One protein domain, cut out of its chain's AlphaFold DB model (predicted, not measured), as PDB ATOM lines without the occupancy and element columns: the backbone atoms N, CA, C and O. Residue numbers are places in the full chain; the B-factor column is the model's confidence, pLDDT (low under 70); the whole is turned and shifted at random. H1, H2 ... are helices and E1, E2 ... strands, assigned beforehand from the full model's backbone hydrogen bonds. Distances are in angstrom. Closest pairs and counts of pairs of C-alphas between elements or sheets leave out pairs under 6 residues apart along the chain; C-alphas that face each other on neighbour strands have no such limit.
ATOM      1  N   VAL A   2      10.548  36.538 -35.743       56.00
ATOM      2  CA  VAL A   2       9.780  36.133 -34.549       56.00
ATOM      3  C   VAL A   2       9.471  37.293 -33.578       56.00
ATOM      4  O   VAL A   2       8.325  37.469 -33.175       56.00
ATOM      5  N   TYR A   3      10.462  38.127 -33.245       64.06
ATOM      6  CA  TYR A   3      10.248  39.340 -32.437       64.06
ATOM      7  C   TYR A   3       9.418  40.401 -33.180       64.06
ATOM      8  O   TYR A   3       8.506  40.990 -32.613       64.06
ATOM      9  N   MET A   4       9.702  40.619 -34.469       58.81
ATOM     10  CA  MET A   4       8.979  41.603 -35.284       58.81
ATOM     11  C   MET A   4       7.502  41.241 -35.450       58.81
ATOM     12  O   MET A   4       6.664  42.130 -35.458       58.81
ATOM     13  N   ALA A   5       7.174  39.951 -35.545       60.78
ATOM     14  CA  ALA A   5       5.802  39.471 -35.549       60.78
ATOM     15  C   ALA A   5       5.080  39.876 -34.261       60.78
ATOM     16  O   ALA A   5       3.965  40.371 -34.329       60.78
ATOM     17  N   ASP A   6       5.724  39.740 -33.098       63.00
ATOM     18  CA  ASP A   6       5.147  40.180 -31.825       63.00
ATOM     19  C   ASP A   6       5.004  41.695 -31.726       63.00
ATOM     20  O   ASP A   6       3.997  42.177 -31.219       63.00
ATOM     21  N   GLU A   7       5.985  42.447 -32.215       57.97
ATOM     22  CA  GLU A   7       5.928  43.907 -32.250       57.97
ATOM     23  C   GLU A   7       4.786  44.388 -33.159       57.97
ATOM     24  O   GLU A   7       3.990  45.245 -32.773       57.97
ATOM     25  N   VAL A   8       4.635  43.771 -34.334       57.81
ATOM     26  CA  VAL A   8       3.524  44.019 -35.259       57.81
ATOM     27  C   VAL A   8       2.203  43.556 -34.653       57.81
ATOM     28  O   VAL A   8       1.222  44.270 -34.766       57.81
ATOM     29  N   LEU A   9       2.123  42.418 -33.967       58.72
ATOM     30  CA  LEU A   9       0.888  41.979 -33.303       58.72
ATOM     31  C   LEU A   9       0.504  42.887 -32.127       58.72
ATOM     32  O   LEU A   9      -0.680  43.108 -31.891       58.72
ATOM     33  N   ALA A  10       1.487  43.428 -31.405       59.66
ATOM     34  CA  ALA A  10       1.257  44.365 -30.310       59.66
ATOM     35  C   ALA A  10       0.778  45.737 -30.807       59.66
ATOM     36  O   ALA A  10       0.062  46.429 -30.088       59.66
ATOM     37  N   THR A  11       1.158  46.136 -32.026       49.97
ATOM     38  CA  THR A  11       0.910  47.490 -32.555       49.97
ATOM     39  C   THR A  11      -0.055  47.546 -33.742       49.97
ATOM     40  O   THR A  11      -0.566  48.616 -34.069       49.97
ATOM     41  N   SER A  12      -0.351  46.418 -34.392       39.59
ATOM     42  CA  SER A  12      -1.175  46.343 -35.601       39.59
ATOM     43  C   SER A  12      -2.519  45.659 -35.355       39.59
ATOM     44  O   SER A  12      -2.692  44.836 -34.462       39.59
ATOM     45  N   LYS A  13      -3.497  45.995 -36.202       38.25
ATOM     46  CA  LYS A  13      -4.843  45.397 -36.194       38.25
ATOM     47  C   LYS A  13      -4.937  44.090 -36.998       38.25
ATOM     48  O   LYS A  13      -6.039  43.569 -37.155       38.25
ATOM     49  N   PHE A  14      -3.824  43.584 -37.532       34.19
ATOM     50  CA  PHE A  14      -3.781  42.388 -38.375       34.19
ATOM     51  C   PHE A  14      -2.911  41.300 -37.739       34.19
ATOM     52  O   PHE A  14      -1.865  41.573 -37.163       34.19
ATOM     53  N   SER A  15      -3.347  40.045 -37.863       39.53
ATOM     54  CA  SER A  15      -2.550  38.892 -37.446       39.53
ATOM     55  C   SER A  15      -1.442  38.645 -38.471       39.53
ATOM     56  O   SER A  15      -1.734  38.441 -39.648       39.53
ATOM     57  N   TYR A  16      -0.181  38.686 -38.036       43.03
ATOM     58  CA  TYR A  16       0.975  38.289 -38.839       43.03
ATOM     59  C   TYR A  16       1.506  36.948 -38.322       43.03
ATOM     60  O   TYR A  16       2.024  36.878 -37.208       43.03
ATOM     61  N   ASN A  17       1.379  35.897 -39.134       50.44
ATOM     62  CA  ASN A  17       2.068  34.622 -38.941       50.44
ATOM     63  C   ASN A  17       3.176  34.528 -39.992       50.44
ATOM     64  O   ASN A  17       2.908  34.658 -41.185       50.44
ATOM     65  N   SER A  18       4.425  34.352 -39.561       54.03
ATOM     66  CA  SER A  18       5.528  34.112 -40.491       54.03
ATOM     67  C   SER A  18       5.580  32.627 -40.856       54.03
ATOM     68  O   SER A  18       6.123  31.838 -40.085       54.03
ATOM     69  N   ASP A  19       5.102  32.258 -42.044       57.22
ATOM     70  CA  ASP A  19       5.187  30.887 -42.589       57.22
ATOM     71  C   ASP A  19       6.573  30.573 -43.196       57.22
ATOM     72  O   ASP A  19       6.707  29.826 -44.160       57.22
ATOM     73  N   PHE A  20       7.633  31.209 -42.689       67.38
ATOM     74  CA  PHE A  20       8.971  31.114 -43.285       67.38
ATOM     75  C   PHE A  20       9.803  29.953 -42.725       67.38
ATOM     76  O   PHE A  20      10.849  29.615 -43.280       67.38
ATOM     77  N   LEU A  21       9.363  29.359 -41.614       77.19
ATOM     78  CA  LEU A  21      10.061  28.261 -40.958       77.19
ATOM     79  C   LEU A  21       9.377  26.933 -41.310       77.19
ATOM     80  O   LEU A  21       8.151  26.862 -41.243       77.19
ATOM     81  N   PRO A  22      10.145  25.904 -41.705       80.56
ATOM     82  CA  PRO A  22       9.596  24.591 -42.028       80.56
ATOM     83  C   PRO A  22       9.036  23.892 -40.781       80.56
ATOM     84  O   PRO A  22       9.436  24.188 -39.655       80.56
ATOM     85  N   ASP A  23       8.169  22.900 -40.995       83.94
ATOM     86  CA  ASP A  23       7.462  22.173 -39.926       83.94
ATOM     87  C   ASP A  23       8.388  21.433 -38.940       83.94
ATOM     88  O   ASP A  23       7.961  21.069 -37.846       83.94
ATOM     89  N   CYS A  24       9.656  21.202 -39.304       85.69
ATOM     90  CA  CYS A  24      10.650  20.605 -38.407       85.69
ATOM     91  C   CYS A  24      11.118  21.543 -37.285       85.69
ATOM     92  O   CYS A  24      11.782  21.082 -36.359       85.69
ATOM     93  N   VAL A  25      10.777  22.835 -37.339       88.00
ATOM     94  CA  VAL A  25      11.136  23.802 -36.299       88.00
ATOM     95  C   VAL A  25      10.079  23.815 -35.201       88.00
ATOM     96  O   VAL A  25       8.909  24.111 -35.442       88.00
ATOM     97  N   THR A  26      10.504  23.590 -33.961       88.94
ATOM     98  CA  THR A  26       9.640  23.754 -32.789       88.94
ATOM     99  C   THR A  26       9.881  25.121 -32.162       88.94
ATOM    100  O   THR A  26      10.982  25.427 -31.713       88.94
ATOM    101  N   ILE A  27       8.839  25.952 -32.094       88.94
ATOM    102  CA  ILE A  27       8.897  27.236 -31.389       88.94
ATOM    103  C   ILE A  27       8.132  27.114 -30.081       88.94
ATOM    104  O   ILE A  27       6.916  26.914 -30.078       88.94
ATOM    105  N   THR A  28       8.824  27.309 -28.964       90.56
ATOM    106  CA  THR A  28       8.185  27.459 -27.654       90.56
ATOM    107  C   THR A  28       8.263  28.906 -27.196       90.56
ATOM    108  O   THR A  28       9.149  29.669 -27.580       90.56
ATOM    109  N   THR A  29       7.263  29.337 -26.435       90.44
ATOM    110  CA  THR A  29       7.178  30.701 -25.914       90.44
ATOM    111  C   THR A  29       6.780  30.640 -24.454       90.44
ATOM    112  O   THR A  29       5.727  30.097 -24.119       90.44
ATOM    113  N   VAL A  30       7.603  31.232 -23.599       90.81
ATOM    114  CA  VAL A  30       7.344  31.389 -22.173       90.81
ATOM    115  C   VAL A  30       7.186  32.878 -21.901       90.81
ATOM    116  O   VAL A  30       8.036  33.693 -22.251       90.81
ATOM    117  N   ILE A  31       6.055  33.257 -21.315       89.75
ATOM    118  CA  ILE A  31       5.769  34.649 -20.962       89.75
ATOM    119  C   ILE A  31       5.766  34.737 -19.444       89.75
ATOM    120  O   ILE A  31       4.944  34.097 -18.786       89.75
ATOM    121  N   THR A  32       6.669  35.539 -18.893       89.38
ATOM    122  CA  THR A  32       6.703  35.842 -17.462       89.38
ATOM    123  C   THR A  32       5.898  37.117 -17.176       89.38
ATOM    124  O   THR A  32       5.173  37.645 -18.031       89.38
ATOM    125  N   SER A  33       5.976  37.634 -15.948       85.50
ATOM    126  CA  SER A  33       5.374  38.927 -15.617       85.50
ATOM    127  C   SER A  33       6.003  40.080 -16.408       85.50
ATOM    128  O   SER A  33       5.281  41.007 -16.773       85.50
ATOM    129  N   THR A  34       7.304  40.007 -16.712       86.31
ATOM    130  CA  THR A  34       8.098  41.119 -17.268       86.31
ATOM    131  C   THR A  34       8.785  40.806 -18.598       86.31
ATOM    132  O   THR A  34       9.066  41.729 -19.360       86.31
ATOM    133  N   THR A  35       9.028  39.535 -18.920       89.88
ATOM    134  CA  THR A  35       9.781  39.104 -20.109       89.88
ATOM    135  C   THR A  35       8.980  38.150 -20.985       89.88
ATOM    136  O   THR A  35       8.058  37.462 -20.533       89.88
ATOM    137  N   LYS A  36       9.337  38.117 -22.268       90.75
ATOM    138  CA  LYS A  36       8.910  37.105 -23.226       90.75
ATOM    139  C   LYS A  36      10.149  36.382 -23.733       90.75
ATOM    140  O   LYS A  36      11.032  36.988 -24.332       90.75
ATOM    141  N   GLU A  37      10.187  35.088 -23.474       92.50
ATOM    142  CA  GLU A  37      11.265  34.189 -23.858       92.50
ATOM    143  C   GLU A  37      10.744  33.267 -24.951       92.50
ATOM    144  O   GLU A  37       9.639  32.724 -24.861       92.50
ATOM    145  N   ARG A  38      11.517  33.119 -26.020       90.75
ATOM    146  CA  ARG A  38      11.191  32.237 -27.130       90.75
ATOM    147  C   ARG A  38      12.372  31.340 -27.433       90.75
ATOM    148  O   ARG A  38      13.490  31.821 -27.592       90.75
ATOM    149  N   THR A  39      12.084  30.062 -27.588       92.50
ATOM    150  CA  THR A  39      13.063  29.053 -27.978       92.50
ATOM    151  C   THR A  39      12.682  28.541 -29.350       92.50
ATOM    152  O   THR A  39      11.538  28.132 -29.557       92.50
ATOM    153  N   ILE A  40      13.622  28.601 -30.286       91.44
ATOM    154  CA  ILE A  40      13.488  28.076 -31.641       91.44
ATOM    155  C   ILE A  40      14.411  26.864 -31.724       91.44
ATOM    156  O   ILE A  40      15.629  27.020 -31.699       91.44
ATOM    157  N   ASP A  41      13.825  25.678 -31.779       93.12
ATOM    158  CA  ASP A  41      14.535  24.405 -31.783       93.12
ATOM    159  C   ASP A  41      14.450  23.763 -33.173       93.12
ATOM    160  O   ASP A  41      13.357  23.502 -33.684       93.12
ATOM    161  N   PHE A  42      15.611  23.548 -33.792       91.50
ATOM    162  CA  PHE A  42      15.768  22.902 -35.098       91.50
ATOM    163  C   PHE A  42      16.024  21.388 -34.979       91.50
ATOM    164  O   PHE A  42      16.225  20.712 -35.992       91.50
ATOM    165  N   GLY A  43      16.042  20.847 -33.757       91.44
ATOM    166  CA  GLY A  43      16.334  19.447 -33.478       91.44
ATOM    167  C   GLY A  43      17.723  19.034 -33.968       91.44
ATOM    168  O   GLY A  43      18.686  19.804 -33.917       91.44
ATOM    169  N   GLU A  44      17.825  17.805 -34.475       90.62
ATOM    170  CA  GLU A  44      19.079  17.244 -35.002       90.62
ATOM    171  C   GLU A  44      19.422  17.722 -36.425       90.62
ATOM    172  O   GLU A  44      20.530  17.488 -36.906       90.62
ATOM    173  N   GLY A  45      18.500  18.405 -37.106       90.25
ATOM    174  CA  GLY A  45      18.689  18.842 -38.483       90.25
ATOM    175  C   GLY A  45      17.365  19.145 -39.169       90.25
ATOM    176  O   GLY A  45      16.524  18.266 -39.349       90.25
ATOM    177  N   CYS A  46      17.202  20.391 -39.586       90.69
ATOM    178  CA  CYS A  46      16.003  20.910 -40.209       90.69
ATOM    179  C   CYS A  46      16.400  21.680 -41.474       90.69
ATOM    180  O   CYS A  46      17.108  22.689 -41.418       90.69
ATOM    181  N   GLU A  47      15.997  21.150 -42.629       91.19
ATOM    182  CA  GLU A  47      16.290  21.736 -43.935       91.19
ATOM    183  C   GLU A  47      15.337  22.902 -44.212       91.19
ATOM    184  O   GLU A  47      14.115  22.758 -44.216       91.19
ATOM    185  N   LEU A  48      15.912  24.079 -44.439       85.88
ATOM    186  CA  LEU A  48      15.185  25.283 -44.804       85.88
ATOM    187  C   LEU A  48      14.822  25.272 -46.300       85.88
ATOM    188  O   LEU A  48      15.542  24.682 -47.105       85.88
ATOM    189  N   PRO A  49      13.799  26.038 -46.728       83.50
ATOM    190  CA  PRO A  49      13.404  26.140 -48.141       83.50
ATOM    191  C   PRO A  49      14.512  26.587 -49.111       83.50
ATOM    192  O   PRO A  49      14.379  26.431 -50.322       83.50
ATOM    193  N   ASN A  50      15.598  27.172 -48.597       82.75
ATOM    194  CA  ASN A  50      16.764  27.590 -49.376       82.75
ATOM    195  C   ASN A  50      17.853  26.501 -49.497       82.75
ATOM    196  O   ASN A  50      18.917  26.786 -50.045       82.75
ATOM    197  N   GLY A  51      17.604  25.290 -48.985       86.06
ATOM    198  CA  GLY A  51      18.511  24.139 -49.024       86.06
ATOM    199  C   GLY A  51      19.589  24.123 -47.936       86.06
ATOM    200  O   GLY A  51      20.439  23.239 -47.943       86.06
ATOM    201  N   ASN A  52      19.592  25.090 -47.010       90.19
ATOM    202  CA  ASN A  52      20.497  25.058 -45.858       90.19
ATOM    203  C   ASN A  52      19.900  24.216 -44.728       90.19
ATOM    204  O   ASN A  52      18.702  24.286 -44.469       90.19
ATOM    205  N   VAL A  53      20.744  23.481 -44.013       92.75
ATOM    206  CA  VAL A  53      20.354  22.638 -42.880       92.75
ATOM    207  C   VAL A  53      20.820  23.287 -41.585       92.75
ATOM    208  O   VAL A  53      22.006  23.575 -41.423       92.75
ATOM    209  N   LEU A  54      19.886  23.518 -40.666       94.19
ATOM    210  CA  LEU A  54      20.158  24.056 -39.333       94.19
ATOM    211  C   LEU A  54      19.882  22.981 -38.281       94.19
ATOM    212  O   LEU A  54      18.947  22.203 -38.436       94.19
ATOM    213  N   SER A  55      20.656  22.953 -37.202       94.69
ATOM    214  CA  SER A  55      20.396  22.098 -36.034       94.69
ATOM    215  C   SER A  55      20.654  22.870 -34.745       94.69
ATOM    216  O   SER A  55      21.348  23.888 -34.769       94.69
ATOM    217  N   GLY A  56      20.143  22.373 -33.620       94.25
ATOM    218  CA  GLY A  56      20.296  23.008 -32.310       94.25
ATOM    219  C   GLY A  56      19.277  24.113 -32.046       94.25
ATOM    220  O   GLY A  56      18.214  24.163 -32.665       94.25
ATOM    221  N   ILE A  57      19.592  24.988 -31.092       94.19
ATOM    222  CA  ILE A  57      18.607  25.860 -30.450       94.19
ATOM    223  C   ILE A  57      19.040  27.327 -30.515       94.19
ATOM    224  O   ILE A  57      20.198  27.672 -30.277       94.19
ATOM    225  N   ILE A  58      18.074  28.205 -30.794       94.50
ATOM    226  CA  ILE A  58      18.201  29.657 -30.655       94.50
ATOM    227  C   ILE A  58      17.278  30.120 -29.529       94.50
ATOM    228  O   ILE A  58      16.063  29.916 -29.588       94.50
ATOM    229  N   TYR A  59      17.842  30.810 -28.543       93.75
ATOM    230  CA  TYR A  59      17.088  31.496 -27.502       93.75
ATOM    231  C   TYR A  59      16.954  32.973 -27.835       93.75
ATOM    232  O   TYR A  59      17.928  33.636 -28.185       93.75
ATOM    233  N   LEU A  60      15.742  33.495 -27.685       93.44
ATOM    234  CA  LEU A  60      15.420  34.911 -27.785       93.44
ATOM    235  C   LEU A  60      14.761  35.366 -26.484       93.44
ATOM    236  O   LEU A  60      13.842  34.710 -25.996       93.44
ATOM    237  N   SER A  61      15.175  36.510 -25.951       92.75
ATOM    238  CA  SER A  61      14.559  37.111 -24.764       92.75
ATOM    239  C   SER A  61      14.410  38.616 -24.933       92.75
ATOM    240  O   SER A  61      15.308  39.273 -25.453       92.75
ATOM    241  N   TYR A  62      13.255  39.155 -24.553       91.81
ATOM    242  CA  TYR A  62      12.949  40.584 -24.631       91.81
ATOM    243  C   TYR A  62      11.882  40.974 -23.611       91.81
ATOM    244  O   TYR A  62      11.149  40.125 -23.090       91.81
ATOM    245  N   ALA A  63      11.776  42.273 -23.317       88.06
ATOM    246  CA  ALA A  63      10.747  42.762 -22.409       88.06
ATOM    247  C   ALA A  63       9.353  42.524 -23.006       88.06
ATOM    248  O   ALA A  63       9.116  42.743 -24.198       88.06
ATOM    249  N   LYS A  64       8.429  42.074 -22.154       84.31
ATOM    250  CA  LYS A  64       7.024  41.861 -22.516       84.31
ATOM    251  C   LYS A  64       6.331  43.181 -22.850       84.31
ATOM    252  O   LYS A  64       5.483  43.215 -23.738       84.31
ATOM    253  N   ASP A  65       6.666  44.231 -22.106       83.31
ATOM    254  CA  ASP A  65       6.157  45.569 -22.356       83.31
ATOM    255  C   ASP A  65       6.882  46.179 -23.562       83.31
ATOM    256  O   ASP A  65       8.044  46.581 -23.499       83.31
ATOM    257  N   MET A  66       6.175  46.209 -24.689       76.62
ATOM    258  CA  MET A  66       6.676  46.774 -25.938       76.62
ATOM    259  C   MET A  66       6.559  48.304 -25.974       76.62
ATOM    260  O   MET A  66       7.105  48.926 -26.885       76.62
ATOM    261  N   GLU A  67       5.864  48.932 -25.020       78.81
ATOM    262  CA  GLU A  67       5.716  50.392 -24.927       78.81
ATOM    263  C   GLU A  67       6.855  51.066 -24.163       78.81
ATOM    264  O   GLU A  67       6.979  52.291 -24.214       78.81
ATOM    265  N   MET A  68       7.737  50.282 -23.534       83.25
ATOM    266  CA  MET A  68       8.909  50.806 -22.842       83.25
ATOM    267  C   MET A  68       9.724  51.746 -23.739       83.25
ATOM    268  O   MET A  68       9.899  51.516 -24.940       83.25
ATOM    269  N   ALA A  69      10.244  52.812 -23.127       86.69
ATOM    270  CA  ALA A  69      11.114  53.771 -23.803       86.69
ATOM    271  C   ALA A  69      12.360  53.089 -24.386       86.69
ATOM    272  O   ALA A  69      12.821  53.467 -25.465       86.69
ATOM    273  N   THR A  70      12.857  52.063 -23.692       89.75
ATOM    274  CA  THR A  70      13.943  51.201 -24.142       89.75
ATOM    275  C   THR A  70      13.567  49.730 -23.984       89.75
ATOM    276  O   THR A  70      12.925  49.344 -23.006       89.75
ATOM    277  N   ASN A  71      13.949  48.896 -24.949       90.19
ATOM    278  CA  ASN A  71      13.749  47.448 -24.891       90.19
ATOM    279  C   ASN A  71      14.969  46.742 -25.486       90.19
ATOM    280  O   ASN A  71      15.420  47.098 -26.574       90.19
ATOM    281  N   THR A  72      15.488  45.742 -24.781       92.50
ATOM    282  CA  THR A  72      16.631  44.947 -25.231       92.50
ATOM    283  C   THR A  72      16.149  43.579 -25.683       92.50
ATOM    284  O   THR A  72      15.554  42.835 -24.907       92.50
ATOM    285  N   LEU A  73      16.444  43.240 -26.933       92.25
ATOM    286  CA  LEU A  73      16.329  41.893 -27.469       92.25
ATOM    287  C   LEU A  73      17.680  41.198 -27.330       92.25
ATOM    288  O   LEU A  73      18.670  41.687 -27.862       92.25
ATOM    289  N   SER A  74      17.718  40.050 -26.672       94.25
ATOM    290  CA  SER A  74      18.902  39.200 -26.559       94.25
ATOM    291  C   SER A  74      18.709  37.911 -27.348       94.25
ATOM    292  O   SER A  74      17.621  37.338 -27.346       94.25
ATOM    293  N   LEU A  75      19.777  37.462 -28.002       95.31
ATOM    294  CA  LEU A  75      19.879  36.212 -28.741       95.31
ATOM    295  C   LEU A  75      21.078  35.423 -28.220       95.31
ATOM    296  O   LEU A  75      22.184  35.958 -28.146       95.31
ATOM    297  N   SER A  76      20.876  34.145 -27.923       95.19
ATOM    298  CA  SER A  76      21.957  33.190 -27.667       95.19
ATOM    299  C   SER A  76      21.702  31.872 -28.389       95.19
ATOM    300  O   SER A  76      20.580  31.574 -28.805       95.19
ATOM    301  N   LEU A  77      22.771  31.102 -28.574       95.06
ATOM    302  CA  LEU A  77      22.760  29.832 -29.293       95.06
ATOM    303  C   LEU A  77      23.133  28.690 -28.345       95.06
ATOM    304  O   LEU A  77      23.996  28.856 -27.485       95.06
ATOM    305  N   GLU A  78      22.522  27.523 -28.534       96.31
ATOM    306  CA  GLU A  78      22.899  26.286 -27.850       96.31
ATOM    307  C   GLU A  78      22.990  25.140 -28.857       96.31
ATOM    308  O   GLU A  78      22.030  24.847 -29.572       96.31
ATOM    309  N   ASN A  79      24.161  24.493 -28.912       95.88
ATOM    310  CA  ASN A  79      24.461  23.382 -29.825       95.88
ATOM    311  C   ASN A  79      24.069  23.671 -31.287       95.88
ATOM    312  O   ASN A  79      23.661  22.771 -32.024       95.88
ATOM    313  N   PHE A  80      24.152  24.939 -31.696       96.00
ATOM    314  CA  PHE A  80      23.634  25.389 -32.977       96.00
ATOM    315  C   PHE A  80      24.629  25.109 -34.105       96.00
ATOM    316  O   PHE A  80      25.821  25.415 -33.991       96.00
ATOM    317  N   THR A  81      24.138  24.566 -35.218       95.62
ATOM    318  CA  THR A  81      24.944  24.389 -36.429       95.62
ATOM    319  C   THR A  81      24.231  24.910 -37.668       95.62
ATOM    320  O   THR A  81      23.006  24.856 -37.776       95.62
ATOM    321  N   PHE A  82      25.019  25.405 -38.620       93.62
ATOM    322  CA  PHE A  82      24.568  25.818 -39.944       93.62
ATOM    323  C   PHE A  82      25.374  25.058 -40.995       93.62
ATOM    324  O   PHE A  82      26.587  25.244 -41.094       93.62
ATOM    325  N   ASN A  83      24.729  24.188 -41.773       93.94
ATOM    326  CA  ASN A  83      25.384  23.298 -42.740       93.94
ATOM    327  C   ASN A  83      26.601  22.567 -42.139       93.94
ATOM    328  O   ASN A  83      27.687  22.563 -42.722       93.94
ATOM    329  N   SER A  84      26.428  21.995 -40.941       93.62
ATOM    330  CA  SER A  84      27.475  21.296 -40.172       93.62
ATOM    331  C   SER A  84      28.615  22.172 -39.633       93.62
ATOM    332  O   SER A  84      29.562  21.642 -39.057       93.62
TER     333      SER A  84
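Overview. This is residues 2 to 84 of the 225 residues of an uncharacterized protein of Flavobacteriaceae bacterium (UniProt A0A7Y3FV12). A twisted wall of four antiparallel strands, E1 to E4, makes the body, and one short helix, H1, only grazes it with residues 2 to 6. A long loop, residues 12 to 25, runs from the helix to the first strand, and the long strands E3 and E4 bend sharply near one end of the sheet. The printed part has 83 residues with one named helix and four named strands, in the order H1, E1, E2, E3, E4; the class is mixed, helices and strands. The sheet's order is E1, E2, E3, E4, antiparallel throughout. The whole is only just compact, close to loose, with a radius of gyration of the C-alphas of 14.1 A, and spans 40 by 27 by 18 A.

Arrangement. H1, residues 2 to 11, is on the sheet but only grazes it, with its residues 2 to 6; every O i to N i+4 pair in H1 is within hydrogen-bond range. E1, residues 26 to 31, is an edge strand and forms a hairpin with E2, residues 35 to 41, across a tight link. Their directions stand at 168 degrees, antiparallel, with N 28 and O 39 within hydrogen-bond range at 2.9 A. H1 and E2 are near each other, with 5 pairs of C-alphas within 10 A. E2 forms a second hairpin with E3, residues 53 to 63, antiparallel at 177 degrees; N 38 and O 60 are 2.8 A apart, within hydrogen-bond range. In the long link before E3, residues 46 to 47 pair antiparallel with residues 53 to 54 of E3. E3 and E4, residues 70 to 82, form a third hairpin, antiparallel at 163 degrees, with N 59 and O 76 within hydrogen-bond range at 2.9 A. E4 is the other edge strand, and E1 and E4 are apart. The four strands form a meander, each the antiparallel neighbour of the one before.

Along the chain. H1 begins at C-alpha 2, at (9.780, 36.133, -34.549), and is 14.5 A long from first to last C-alpha. E1 measures 16.5 A and E2 19.4 A. E3, 30.3 A long, begins at C-alpha 53, at (20.354, 22.638, -42.880), and bends by 67 degrees at residue 56. E4, 31.7 A long, bends by 89 degrees at residue 79 and ends at C-alpha 82, at (24.568, 25.818, -39.944).

Size, cuts and confidence. The two C-alphas farthest apart, those of Lys 13 and Ser 84, are 40.5 A apart. The printed part has no cut. The links from H1 to E1 and from E2 to E3 are long. The mean pLDDT of the printed part is 81.5, and residues 2 to 20 are under 70.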